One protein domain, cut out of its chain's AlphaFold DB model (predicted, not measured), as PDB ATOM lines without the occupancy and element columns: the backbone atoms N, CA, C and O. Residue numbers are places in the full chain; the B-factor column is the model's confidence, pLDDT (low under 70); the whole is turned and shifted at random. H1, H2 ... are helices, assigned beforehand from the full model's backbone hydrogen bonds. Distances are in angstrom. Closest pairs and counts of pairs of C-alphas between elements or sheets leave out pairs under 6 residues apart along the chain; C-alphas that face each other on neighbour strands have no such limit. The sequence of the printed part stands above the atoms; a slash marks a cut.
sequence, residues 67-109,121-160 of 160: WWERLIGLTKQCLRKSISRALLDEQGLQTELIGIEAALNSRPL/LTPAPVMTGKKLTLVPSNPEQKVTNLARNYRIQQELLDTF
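Overview. This is residues 67 to 109 and 121 to 160 of the 160 residues of the protein "Integrase catalytic domain-containing protein" of Araneus ventricosus (UniProt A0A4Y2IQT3). The longest helix, H1, crosses one side of a pair of helices, H2 and H4, that run side by side the same way. Short H3 sits by the last residue of H2, and a long loop, residues 129 to 145, runs from H3 to H4 past the side of the pair away from H1. The 83 printed residues hold four named helices, H1, H2, H3 and H4 in chain order, and no named strand: the class is all helix. The whole is compact, with a radius of gyration of the C-alphas of 13.1 A and spans of 35 by 27 by 24 A.

Along the chain. Find C-alpha 67 at (23.567, -25.677, 44.576); from there H1, residues 67 to 83, runs 24.2 A. H2, residues 90 to 105, starts at (36.901, -10.034, 62.804) and covers 22.4 A. H3 is residues 123 to 128, 8.4 A. H4, residues 146 to 158, 18.3 A, ends at (45.735, -26.226, 42.783).

Arrangement. Look at residues 75 to 82 of H1, which alone touch H2, closest at the C-alphas of Cys 78 and Ile 100, 6.6 A; the tilt is steep, 55 degrees, opposite ways. H1 touches H4 at the C-alphas of Ser 82 and Ile 152, 5.1 A, at a steep 45 degrees. H2, the hub, touches H4 at a shallow 23 degrees, the same way, closest at the C-alphas of Ala 103 and Leu 157, 6.9 A. H2 and H3 only just touch, with 3 pairs of C-alphas within 8 A, closest at Asn 105 and Pro 123, 4.9 A. H3 is apart from H1 and H4. In each helix every O i to N i+4 pair is within hydrogen-bond range.

Size, cuts and confidence. The C-alphas farthest apart, Trp 67 and Lys 142, are 38.7 A apart. Residues 110 to 120 are not printed; C-alphas 109 and 121 are 5.8 A apart across this cut. The H3 to H4 link is long. Residues 132 to 160 have pLDDT under 70.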
ATOM      1  N   TRP A  67      22.490 -26.466  45.178       86.75
ATOM      2  CA  TRP A  67      23.567 -25.677  44.576       86.75
ATOM      3  C   TRP A  67      24.163 -24.640  45.541       86.75
ATOM      4  O   TRP A  67      25.390 -24.550  45.631       86.75
ATOM      5  N   TRP A  68      23.349 -23.902  46.313       89.44
ATOM      6  CA  TRP A  68      23.896 -22.976  47.314       89.44
ATOM      7  C   TRP A  68      24.490 -23.728  48.503       89.44
ATOM      8  O   TRP A  68      25.514 -23.306  49.032       89.44
ATOM      9  N   GLU A  69      23.926 -24.876  48.890       91.25
ATOM     10  CA  GLU A  69      24.512 -25.745  49.918       91.25
ATOM     11  C   GLU A  69      25.896 -26.253  49.505       91.25
ATOM     12  O   GLU A  69      26.837 -26.218  50.305       91.25
ATOM     13  N   ARG A  70      26.060 -26.647  48.237       91.88
ATOM     14  CA  ARG A  70      27.357 -27.046  47.682       91.88
ATOM     15  C   ARG A  70      28.362 -25.893  47.700       91.88
ATOM     16  O   ARG A  70      29.495 -26.093  48.132       91.88
ATOM     17  N   LEU A  71      27.948 -24.686  47.311       91.69
ATOM     18  CA  LEU A  71      28.770 -23.468  47.395       91.69
ATOM     19  C   LEU A  71      29.184 -23.131  48.837       91.69
ATOM     20  O   LEU A  71      30.347 -22.807  49.094       91.69
ATOM     21  N   ILE A  72      28.268 -23.269  49.797       92.56
ATOM     22  CA  ILE A  72      28.566 -23.117  51.228       92.56
ATOM     23  C   ILE A  72      29.588 -24.173  51.669       92.56
ATOM     24  O   ILE A  72      30.515 -23.859  52.417       92.56
ATOM     25  N   GLY A  73      29.445 -25.415  51.201       94.69
ATOM     26  CA  GLY A  73      30.393 -26.502  51.441       94.69
ATOM     27  C   GLY A  73      31.807 -26.169  50.960       94.69
ATOM     28  O   GLY A  73      32.750 -26.263  51.748       94.69
ATOM     29  N   LEU A  74      31.938 -25.699  49.714       92.00
ATOM     30  CA  LEU A  74      33.214 -25.269  49.129       92.00
ATOM     31  C   LEU A  74      33.842 -24.120  49.921       92.00
ATOM     32  O   LEU A  74      35.014 -24.183  50.287       92.00
ATOM     33  N   THR A  75      33.046 -23.111  50.272       92.56
ATOM     34  CA  THR A  75      33.517 -21.968  51.069       92.56
ATOM     35  C   THR A  75      34.048 -22.428  52.428       92.56
ATOM     36  O   THR A  75      35.141 -22.046  52.842       92.56
ATOM     37  N   LYS A  76      33.315 -23.313  53.117       91.75
ATOM     38  CA  LYS A  76      33.744 -23.886  54.401       91.75
ATOM     39  C   LYS A  76      35.004 -24.740  54.264       91.75
ATOM     40  O   LYS A  76      35.816 -24.765  55.184       91.75
ATOM     41  N   GLN A  77      35.162 -25.468  53.163       91.38
ATOM     42  CA  GLN A  77      36.372 -26.244  52.897       91.38
ATOM     43  C   GLN A  77      37.584 -25.325  52.707       91.38
ATOM     44  O   GLN A  77      38.619 -25.568  53.326       91.38
ATOM     45  N   CYS A  78      37.428 -24.245  51.937       89.12
ATOM     46  CA  CYS A  78      38.463 -23.228  51.749       89.12
ATOM     47  C   CYS A  78      38.852 -22.568  53.075       89.12
ATOM     48  O   CYS A  78      40.031 -22.509  53.409       89.12
ATOM     49  N   LEU A  79      37.864 -22.183  53.887       89.44
ATOM     50  CA  LEU A  79      38.098 -21.608  55.214       89.44
ATOM     51  C   LEU A  79      38.867 -22.561  56.130       89.44
ATOM     52  O   LEU A  79      39.829 -22.153  56.771       89.44
ATOM     53  N   ARG A  80      38.469 -23.840  56.193       88.19
ATOM     54  CA  ARG A  80      39.155 -24.834  57.036       88.19
ATOM     55  C   ARG A  80      40.595 -25.052  56.607       88.19
ATOM     56  O   ARG A  80      41.453 -25.191  57.474       88.19
ATOM     57  N   LYS A  81      40.848 -25.091  55.297       85.38
ATOM     58  CA  LYS A  81      42.206 -25.181  54.769       85.38
ATOM     59  C   LYS A  81      42.992 -23.932  55.165       85.38
ATOM     60  O   LYS A  81      44.000 -24.084  55.845       85.38
ATOM     61  N   SER A  82      42.505 -22.736  54.825       82.00
ATOM     62  CA  SER A  82      43.244 -21.474  54.990       82.00
ATOM     63  C   SER A  82      43.515 -21.092  56.443       82.00
ATOM     64  O   SER A  82      44.638 -20.782  56.832       82.00
ATOM     65  N   ILE A  83      42.503 -21.205  57.297       82.81
ATOM     66  CA  ILE A  83      42.635 -20.843  58.710       82.81
ATOM     67  C   ILE A  83      43.358 -21.957  59.477       82.81
ATOM     68  O   ILE A  83      44.177 -21.693  60.362       82.81
ATOM     69  N   SER A  84      43.096 -23.223  59.129       79.62
ATOM     70  CA  SER A  84      43.616 -24.396  59.831       79.62
ATOM     71  C   SER A  84      43.377 -24.284  61.352       79.62
ATOM     72  O   SER A  84      42.232 -24.358  61.793       79.62
ATOM     73  N   ARG A  85      44.429 -24.103  62.165       74.62
ATOM     74  CA  ARG A  85      44.367 -23.930  63.633       74.62
ATOM     75  C   ARG A  85      44.512 -22.477  64.113       74.62
ATOM     76  O   ARG A  85      44.639 -22.257  65.314       74.62
ATOM     77  N   ALA A  86      44.578 -21.500  63.211       78.38
ATOM     78  CA  ALA A  86      44.728 -20.097  63.585       78.38
ATOM     79  C   ALA A  86      43.416 -19.517  64.137       78.38
ATOM     80  O   ALA A  86      42.329 -19.864  63.679       78.38
ATOM     81  N   LEU A  87      43.524 -18.605  65.101       82.00
ATOM     82  CA  LEU A  87      42.412 -17.764  65.534       82.00
ATOM     83  C   LEU A  87      42.545 -16.419  64.826       82.00
ATOM     84  O   LEU A  87      43.584 -15.768  64.933       82.00
ATOM     85  N   LEU A  88      41.510 -16.035  64.086       81.81
ATOM     86  CA  LEU A  88      41.431 -14.742  63.418       81.81
ATOM     87  C   LEU A  88      40.503 -13.821  64.204       81.81
ATOM     88  O   LEU A  88      39.478 -14.253  64.737       81.81
ATOM     89  N   ASP A  89      40.867 -12.548  64.245       87.56
ATOM     90  CA  ASP A  89      39.972 -11.469  64.628       87.56
ATOM     91  C   ASP A  89      38.939 -11.200  63.516       87.56
ATOM     92  O   ASP A  89      38.984 -11.788  62.430       87.56
ATOM     93  N   GLU A  90      37.968 -10.318  63.774       86.62
ATOM     94  CA  GLU A  90      36.901 -10.034  62.804       86.62
ATOM     95  C   GLU A  90      37.463  -9.533  61.462       86.62
ATOM     96  O   GLU A  90      37.010  -9.968  60.400       86.62
ATOM     97  N   GLN A  91      38.468  -8.654  61.502       87.06
ATOM     98  CA  GLN A  91      39.094  -8.097  60.302       87.06
ATOM     99  C   GLN A  91      39.885  -9.156  59.530       87.06
ATOM    100  O   GLN A  91      39.766  -9.237  58.303       87.06
ATOM    101  N   GLY A  92      40.639 -10.009  60.230       84.81
ATOM    102  CA  GLY A  92      41.338 -11.137  59.630       84.81
ATOM    103  C   GLY A  92      40.378 -12.117  58.956       84.81
ATOM    104  O   GLY A  92      40.611 -12.518  57.817       84.81
ATOM    105  N   LEU A  93      39.249 -12.439  59.598       88.38
ATOM    106  CA  LEU A  93      38.232 -13.315  59.012       88.38
ATOM    107  C   LEU A  93      37.569 -12.688  57.779       88.38
ATOM    108  O   LEU A  93      37.343 -13.380  56.787       88.38
ATOM    109  N   GLN A  94      37.258 -11.388  57.816       86.81
ATOM    110  CA  GLN A  94      36.709 -10.683  56.652       86.81
ATOM    111  C   GLN A  94      37.692 -10.685  55.479       86.81
ATOM    112  O   GLN A  94      37.288 -10.965  54.351       86.81
ATOM    113  N   THR A  95      38.972 -10.426  55.745       86.38
ATOM    114  CA  THR A  95      40.030 -10.458  54.726       86.38
ATOM    115  C   THR A  95      40.144 -11.846  54.103       86.38
ATOM    116  O   THR A  95      40.190 -11.978  52.880       86.38
ATOM    117  N   GLU A  96      40.101 -12.890  54.931       86.62
ATOM    118  CA  GLU A  96      40.175 -14.266  54.451       86.62
ATOM    119  C   GLU A  96      38.973 -14.649  53.584       86.62
ATOM    120  O   GLU A  96      39.123 -15.239  52.516       86.62
ATOM    121  N   LEU A  97      37.768 -14.257  54.003       89.31
ATOM    122  CA  LEU A  97      36.552 -14.477  53.226       89.31
ATOM    123  C   LEU A  97      36.601 -13.782  51.862       89.31
ATOM    124  O   LEU A  97      36.139 -14.364  50.885       89.31
ATOM    125  N   ILE A  98      37.172 -12.577  51.780       88.06
ATOM    126  CA  ILE A  98      37.352 -11.856  50.511       88.06
ATOM    127  C   ILE A  98      38.330 -12.607  49.596       88.06
ATOM    128  O   ILE A  98      38.057 -12.755  48.405       88.06
ATOM    129  N   GLY A  99      39.435 -13.127  50.141       85.62
ATOM    130  CA  GLY A  99      40.392 -13.936  49.380       85.62
ATOM    131  C   GLY A  99      39.768 -15.223  48.831       85.62
ATOM    132  O   GLY A  99      39.908 -15.534  47.648       85.62
ATOM    133  N   ILE A 100      38.991 -15.926  49.659       88.94
ATOM    134  CA  ILE A 100      38.249 -17.128  49.250       88.94
ATOM    135  C   ILE A 100      37.174 -16.790  48.208       88.94
ATOM    136  O   ILE A 100      37.014 -17.522  47.234       88.94
ATOM    137  N   GLU A 101      36.451 -15.678  48.374       89.12
ATOM    138  CA  GLU A 101      35.471 -15.195  47.394       89.12
ATOM    139  C   GLU A 101      36.136 -14.935  46.036       89.12
ATOM    140  O   GLU A 101      35.587 -15.323  45.002       89.12
ATOM    141  N   ALA A 102      37.323 -14.322  46.021       86.50
ATOM    142  CA  ALA A 102      38.084 -14.089  44.800       86.50
ATOM    143  C   ALA A 102      38.549 -15.400  44.150       86.50
ATOM    144  O   ALA A 102      38.382 -15.563  42.941       86.50
ATOM    145  N   ALA A 103      39.062 -16.350  44.938       85.62
ATOM    146  CA  ALA A 103      39.509 -17.650  44.440       85.62
ATOM    147  C   ALA A 103      38.355 -18.458  43.818       85.62
ATOM    148  O   ALA A 103      38.458 -18.909  42.679       85.62
ATOM    149  N   LEU A 104      37.218 -18.571  44.516       88.25
ATOM    150  CA  LEU A 104      36.047 -19.301  44.015       88.25
ATOM    151  C   LEU A 104      35.475 -18.679  42.734       88.25
ATOM    152  O   LEU A 104      35.085 -19.404  41.822       88.25
ATOM    153  N   ASN A 105      35.442 -17.347  42.643       88.31
ATOM    154  CA  ASN A 105      34.936 -16.646  41.459       88.31
ATOM    155  C   ASN A 105      35.942 -16.580  40.299       88.31
ATOM    156  O   ASN A 105      35.550 -16.211  39.195       88.31
ATOM    157  N   SER A 106      37.209 -16.931  40.526       85.00
ATOM    158  CA  SER A 106      38.233 -17.032  39.473       85.00
ATOM    159  C   SER A 106      38.384 -18.460  38.944       85.00
ATOM    160  O   SER A 106      39.203 -18.703  38.064       85.00
ATOM    161  N   ARG A 107      37.597 -19.414  39.463       82.69
ATOM    162  CA  ARG A 107      37.640 -20.810  39.029       82.69
ATOM    163  C   ARG A 107      37.027 -20.972  37.629       82.69
ATOM    164  O   ARG A 107      35.923 -20.462  37.410       82.69
ATOM    165  N   PRO A 108      37.677 -21.705  36.707       83.31
ATOM    166  CA  PRO A 108      37.113 -22.028  35.397       83.31
ATOM    167  C   PRO A 108      35.754 -22.732  35.503       83.31
ATOM    168  O   PRO A 108      35.575 -23.652  36.306       83.31
ATOM    169  N   LEU A 109      34.783 -22.294  34.698       81.94
ATOM    170  CA  LEU A 109      33.475 -22.945  34.551       81.94
ATOM    171  C   LEU A 109      33.489 -24.064  33.506       81.94
ATOM    172  O   LEU A 109      32.622 -24.935  33.537       81.94
ATOM    173  N   LEU A 121      36.474 -18.897  30.723       81.88
ATOM    174  CA  LEU A 121      35.238 -18.419  31.328       81.88
ATOM    175  C   LEU A 121      35.217 -18.740  32.828       81.88
ATOM    176  O   LEU A 121      35.179 -19.899  33.239       81.88
ATOM    177  N   THR A 122      35.183 -17.695  33.648       84.62
ATOM    178  CA  THR A 122      35.090 -17.777  35.112       84.62
ATOM    179  C   THR A 122      33.876 -16.973  35.605       84.62
ATOM    180  O   THR A 122      33.375 -16.106  34.880       84.62
ATOM    181  N   PRO A 123      33.357 -17.215  36.824       86.31
ATOM    182  CA  PRO A 123      32.239 -16.433  37.362       86.31
ATOM    183  C   PRO A 123      32.516 -14.923  37.468       86.31
ATOM    184  O   PRO A 123      31.604 -14.113  37.311       86.31
ATOM    185  N   ALA A 124      33.760 -14.524  37.739       85.44
ATOM    186  CA  ALA A 124      34.136 -13.134  37.988       85.44
ATOM    187  C   ALA A 124      33.821 -12.177  36.813       85.44
ATOM    188  O   ALA A 124      33.075 -11.212  37.041       85.44
ATOM    189  N   PRO A 125      34.288 -12.437  35.572       82.19
ATOM    190  CA  PRO A 125      33.896 -11.685  34.382       82.19
ATOM    191  C   PRO A 125      32.388 -11.691  34.132       82.19
ATOM    192  O   PRO A 125      31.834 -10.648  33.807       82.19
ATOM    193  N   VAL A 126      31.699 -12.815  34.357       82.81
ATOM    194  CA  VAL A 126      30.240 -12.904  34.161       82.81
ATOM    195  C   VAL A 126      29.485 -11.988  35.130       82.81
ATOM    196  O   VAL A 126      28.516 -11.337  34.750       82.81
ATOM    197  N   MET A 127      29.923 -11.915  36.388       80.81
ATOM    198  CA  MET A 127      29.241 -11.134  37.424       80.81
ATOM    199  C   MET A 127      29.641  -9.657  37.454       80.81
ATOM    200  O   MET A 127      28.840  -8.818  37.852       80.81
ATOM    201  N   THR A 128      30.895  -9.341  37.120       78.69
ATOM    202  CA  THR A 128      31.495  -8.017  37.380       78.69
ATOM    203  C   THR A 128      32.060  -7.368  36.114       78.69
ATOM    204  O   THR A 128      32.491  -6.218  36.151       78.69
ATOM    205  N   GLY A 129      32.105  -8.095  34.993       78.19
ATOM    206  CA  GLY A 129      32.744  -7.649  33.751       78.19
ATOM    207  C   GLY A 129      34.269  -7.541  33.843       78.19
ATOM    208  O   GLY A 129      34.893  -6.958  32.963       78.19
ATOM    209  N   LYS A 130      34.878  -8.035  34.928       77.19
ATOM    210  CA  LYS A 130      36.316  -7.934  35.205       77.19
ATOM    211  C   LYS A 130      36.814  -9.213  35.861       77.19
ATOM    212  O   LYS A 130      36.093  -9.831  36.647       77.19
ATOM    213  N   LYS A 131      38.071  -9.563  35.594       72.81
ATOM    214  CA  LYS A 131      38.792 -10.577  36.367       72.81
ATOM    215  C   LYS A 131      39.012 -10.075  37.792       72.81
ATOM    216  O   LYS A 131      39.300  -8.896  38.005       72.81
ATOM    217  N   LEU A 132      38.876 -10.969  38.764       69.00
ATOM    218  CA  LEU A 132      39.274 -10.681  40.135       69.00
ATOM    219  C   LEU A 132      40.759 -11.011  40.256       69.00
ATOM    220  O   LEU A 132      41.157 -12.163  40.127       69.00
ATOM    221  N   THR A 133      41.580  -9.990  40.466       60.22
ATOM    222  CA  THR A 133      43.022 -10.151  40.665       60.22
ATOM    223  C   THR A 133      43.342  -9.773  42.100       60.22
ATOM    224  O   THR A 133      43.009  -8.675  42.548       60.22
ATOM    225  N   LEU A 134      43.953 -10.692  42.842       59.88
ATOM    226  CA  LEU A 134      44.459 -10.400  44.179       59.88
ATOM    227  C   LEU A 134      45.771  -9.619  44.061       59.88
ATOM    228  O   LEU A 134      46.545  -9.832  43.128       59.88
ATOM    229  N   VAL A 135      46.020  -8.709  45.005       58.69
ATOM    230  CA  VAL A 135      47.284  -7.965  45.050       58.69
ATOM    231  C   VAL A 135      48.426  -8.966  45.261       58.69
ATOM    232  O   VAL A 135      48.386  -9.717  46.244       58.69
ATOM    233  N   PRO A 136      49.437  -9.007  44.370       51.69
ATOM    234  CA  PRO A 136      50.566  -9.908  44.528       51.69
ATOM    235  C   PRO A 136      51.286  -9.578  45.836       51.69
ATOM    236  O   PRO A 136      51.721  -8.451  46.062       51.69
ATOM    237  N   SER A 137      51.368 -10.566  46.722       48.50
ATOM    238  CA  SER A 137      52.044 -10.448  48.012       48.50
ATOM    239  C   SER A 137      53.402 -11.130  47.895       48.50
ATOM    240  O   SER A 137      53.464 -12.292  47.499       48.50
ATOM    241  N   ASN A 138      54.492 -10.420  48.199       45.00
ATOM    242  CA  ASN A 138      55.837 -10.986  48.108       45.00
ATOM    243  C   ASN A 138      55.972 -12.147  49.119       45.00
ATOM    244  O   ASN A 138      55.820 -11.895  50.319       45.00
ATOM    245  N   PRO A 139      56.259 -13.396  48.696       47.56
ATOM    246  CA  PRO A 139      56.338 -14.545  49.603       47.56
ATOM    247  C   PRO A 139      57.414 -14.403  50.694       47.56
ATOM    248  O   PRO A 139      57.351 -15.106  51.703       47.56
ATOM    249  N   GLU A 140      58.377 -13.492  50.517       44.12
ATOM    250  CA  GLU A 140      59.482 -13.245  51.454       44.12
ATOM    251  C   GLU A 140      59.239 -12.096  52.447       44.12
ATOM    252  O   GLU A 140      59.977 -11.957  53.428       44.12
ATOM    253  N   GLN A 141      58.197 -11.278  52.261       41.16
ATOM    254  CA  GLN A 141      57.847 -10.277  53.268       41.16
ATOM    255  C   GLN A 141      57.184 -10.978  54.452       41.16
ATOM    256  O   GLN A 141      56.064 -11.480  54.357       41.16
ATOM    257  N   LYS A 142      57.889 -11.001  55.590       40.12
ATOM    258  CA  LYS A 142      57.401 -11.498  56.884       40.12
ATOM    259  C   LYS A 142      56.236 -10.639  57.396       40.12
ATOM    260  O   LYS A 142      56.380  -9.883  58.349       40.12
ATOM    261  N   VAL A 143      55.066 -10.785  56.786       45.69
ATOM    262  CA  VAL A 143      53.785 -10.411  57.380       45.69
ATOM    263  C   VAL A 143      53.196 -11.698  57.934       45.69
ATOM    264  O   VAL A 143      52.756 -12.583  57.201       45.69
ATOM    265  N   THR A 144      53.279 -11.833  59.251       49.78
ATOM    266  CA  THR A 144      53.258 -13.097  60.001       49.78
ATOM    267  C   THR A 144      51.955 -13.903  59.940       49.78
ATOM    268  O   THR A 144      51.941 -15.022  60.440       49.78
ATOM    269  N   ASN A 145      50.900 -13.418  59.273       54.66
ATOM    270  CA  ASN A 145      49.643 -14.159  59.082       54.66
ATOM    271  C   ASN A 145      49.155 -14.256  57.620       54.66
ATOM    272  O   ASN A 145      48.481 -15.223  57.282       54.66
ATOM    273  N   LEU A 146      49.529 -13.336  56.721       47.59
ATOM    274  CA  LEU A 146      48.996 -13.302  55.345       47.59
ATOM    275  C   LEU A 146      49.700 -14.283  54.390       47.59
ATOM    276  O   LEU A 146      49.059 -14.856  53.514       47.59
ATOM    277  N   ALA A 147      50.999 -14.542  54.586       49.09
ATOM    278  CA  ALA A 147      51.758 -15.473  53.740       49.09
ATOM    279  C   ALA A 147      51.291 -16.934  53.891       49.09
ATOM    280  O   ALA A 147      51.344 -17.717  52.943       49.09
ATOM    281  N   ARG A 148      50.798 -17.298  55.082       49.31
ATOM    282  CA  ARG A 148      50.164 -18.596  55.337       49.31
ATOM    283  C   ARG A 148      48.858 -18.716  54.554       49.31
ATOM    284  O   ARG A 148      48.663 -19.714  53.869       49.31
ATOM    285  N   ASN A 149      48.026 -17.681  54.603       48.47
ATOM    286  CA  ASN A 149      46.758 -17.642  53.882       48.47
ATOM    287  C   ASN A 149      46.986 -17.676  52.365       48.47
ATOM    288  O   ASN A 149      46.286 -18.402  51.676       48.47
ATOM    289  N   TYR A 150      48.022 -17.003  51.850       54.22
ATOM    290  CA  TYR A 150      48.387 -17.055  50.429       54.22
ATOM    291  C   TYR A 150      48.846 -18.446  49.969       54.22
ATOM    292  O   TYR A 150      48.379 -18.929  48.943       54.22
ATOM    293  N   ARG A 151      49.720 -19.127  50.727       53.44
ATOM    294  CA  ARG A 151      50.133 -20.506  50.394       53.44
ATOM    295  C   ARG A 151      48.942 -21.448  50.365       53.44
ATOM    296  O   ARG A 151      48.829 -22.267  49.462       53.44
ATOM    297  N   ILE A 152      48.031 -21.287  51.318       55.78
ATOM    298  CA  ILE A 152      46.830 -22.107  51.354       55.78
ATOM    299  C   ILE A 152      45.850 -21.701  50.246       55.78
ATOM    300  O   ILE A 152      45.148 -22.554  49.719       55.78
ATOM    301  N   GLN A 153      45.823 -20.435  49.830       51.03
ATOM    302  CA  GLN A 153      45.065 -19.977  48.664       51.03
ATOM    303  C   GLN A 153      45.623 -20.540  47.350       51.03
ATOM    304  O   GLN A 153      44.828 -20.959  46.518       51.03
ATOM    305  N   GLN A 154      46.947 -20.615  47.173       50.88
ATOM    306  CA  GLN A 154      47.551 -21.297  46.021       50.88
ATOM    307  C   GLN A 154      47.275 -22.800  46.052       50.88
ATOM    308  O   GLN A 154      46.744 -23.326  45.083       50.88
ATOM    309  N   GLU A 155      47.480 -23.472  47.188       58.84
ATOM    310  CA  GLU A 155      47.099 -24.884  47.328       58.84
ATOM    311  C   GLU A 155      45.603 -25.100  47.064       58.84
ATOM    312  O   GLU A 155      45.216 -26.123  46.510       58.84
ATOM    313  N   LEU A 156      44.735 -24.162  47.453       51.47
ATOM    314  CA  LEU A 156      43.304 -24.222  47.163       51.47
ATOM    315  C   LEU A 156      43.002 -24.085  45.676       51.47
ATOM    316  O   LEU A 156      42.124 -24.800  45.210       51.47
ATOM    317  N   LEU A 157      43.698 -23.206  44.955       48.12
ATOM    318  CA  LEU A 157      43.587 -23.102  43.498       48.12
ATOM    319  C   LEU A 157      44.068 -24.391  42.816       48.12
ATOM    320  O   LEU A 157      43.414 -24.848  41.889       48.12
ATOM    321  N   ASP A 158      45.123 -25.015  43.344       48.47
ATOM    322  CA  ASP A 158      45.735 -26.226  42.783       48.47
ATOM    323  C   ASP A 158      45.016 -27.531  43.189       48.47
ATOM    324  O   ASP A 158      45.236 -28.581  42.587       48.47
ATOM    325  N   THR A 159      44.152 -27.518  44.216       45.72
ATOM    326  CA  THR A 159      43.426 -28.730  44.657       45.72
ATOM    327  C   THR A 159      42.185 -29.046  43.792       45.72
ATOM    328  O   THR A 159      41.498 -30.032  44.079       45.72
ATOM    329  N   PHE A 160      41.822 -28.227  42.797       43.62
ATOM    330  CA  PHE A 160      40.516 -28.316  42.118       43.62
ATOM    331  C   PHE A 160      40.539 -28.246  40.599       43.62
ATOM    332  O   PHE A 160      41.445 -27.605  40.042       43.62
TER     333      PHE A 160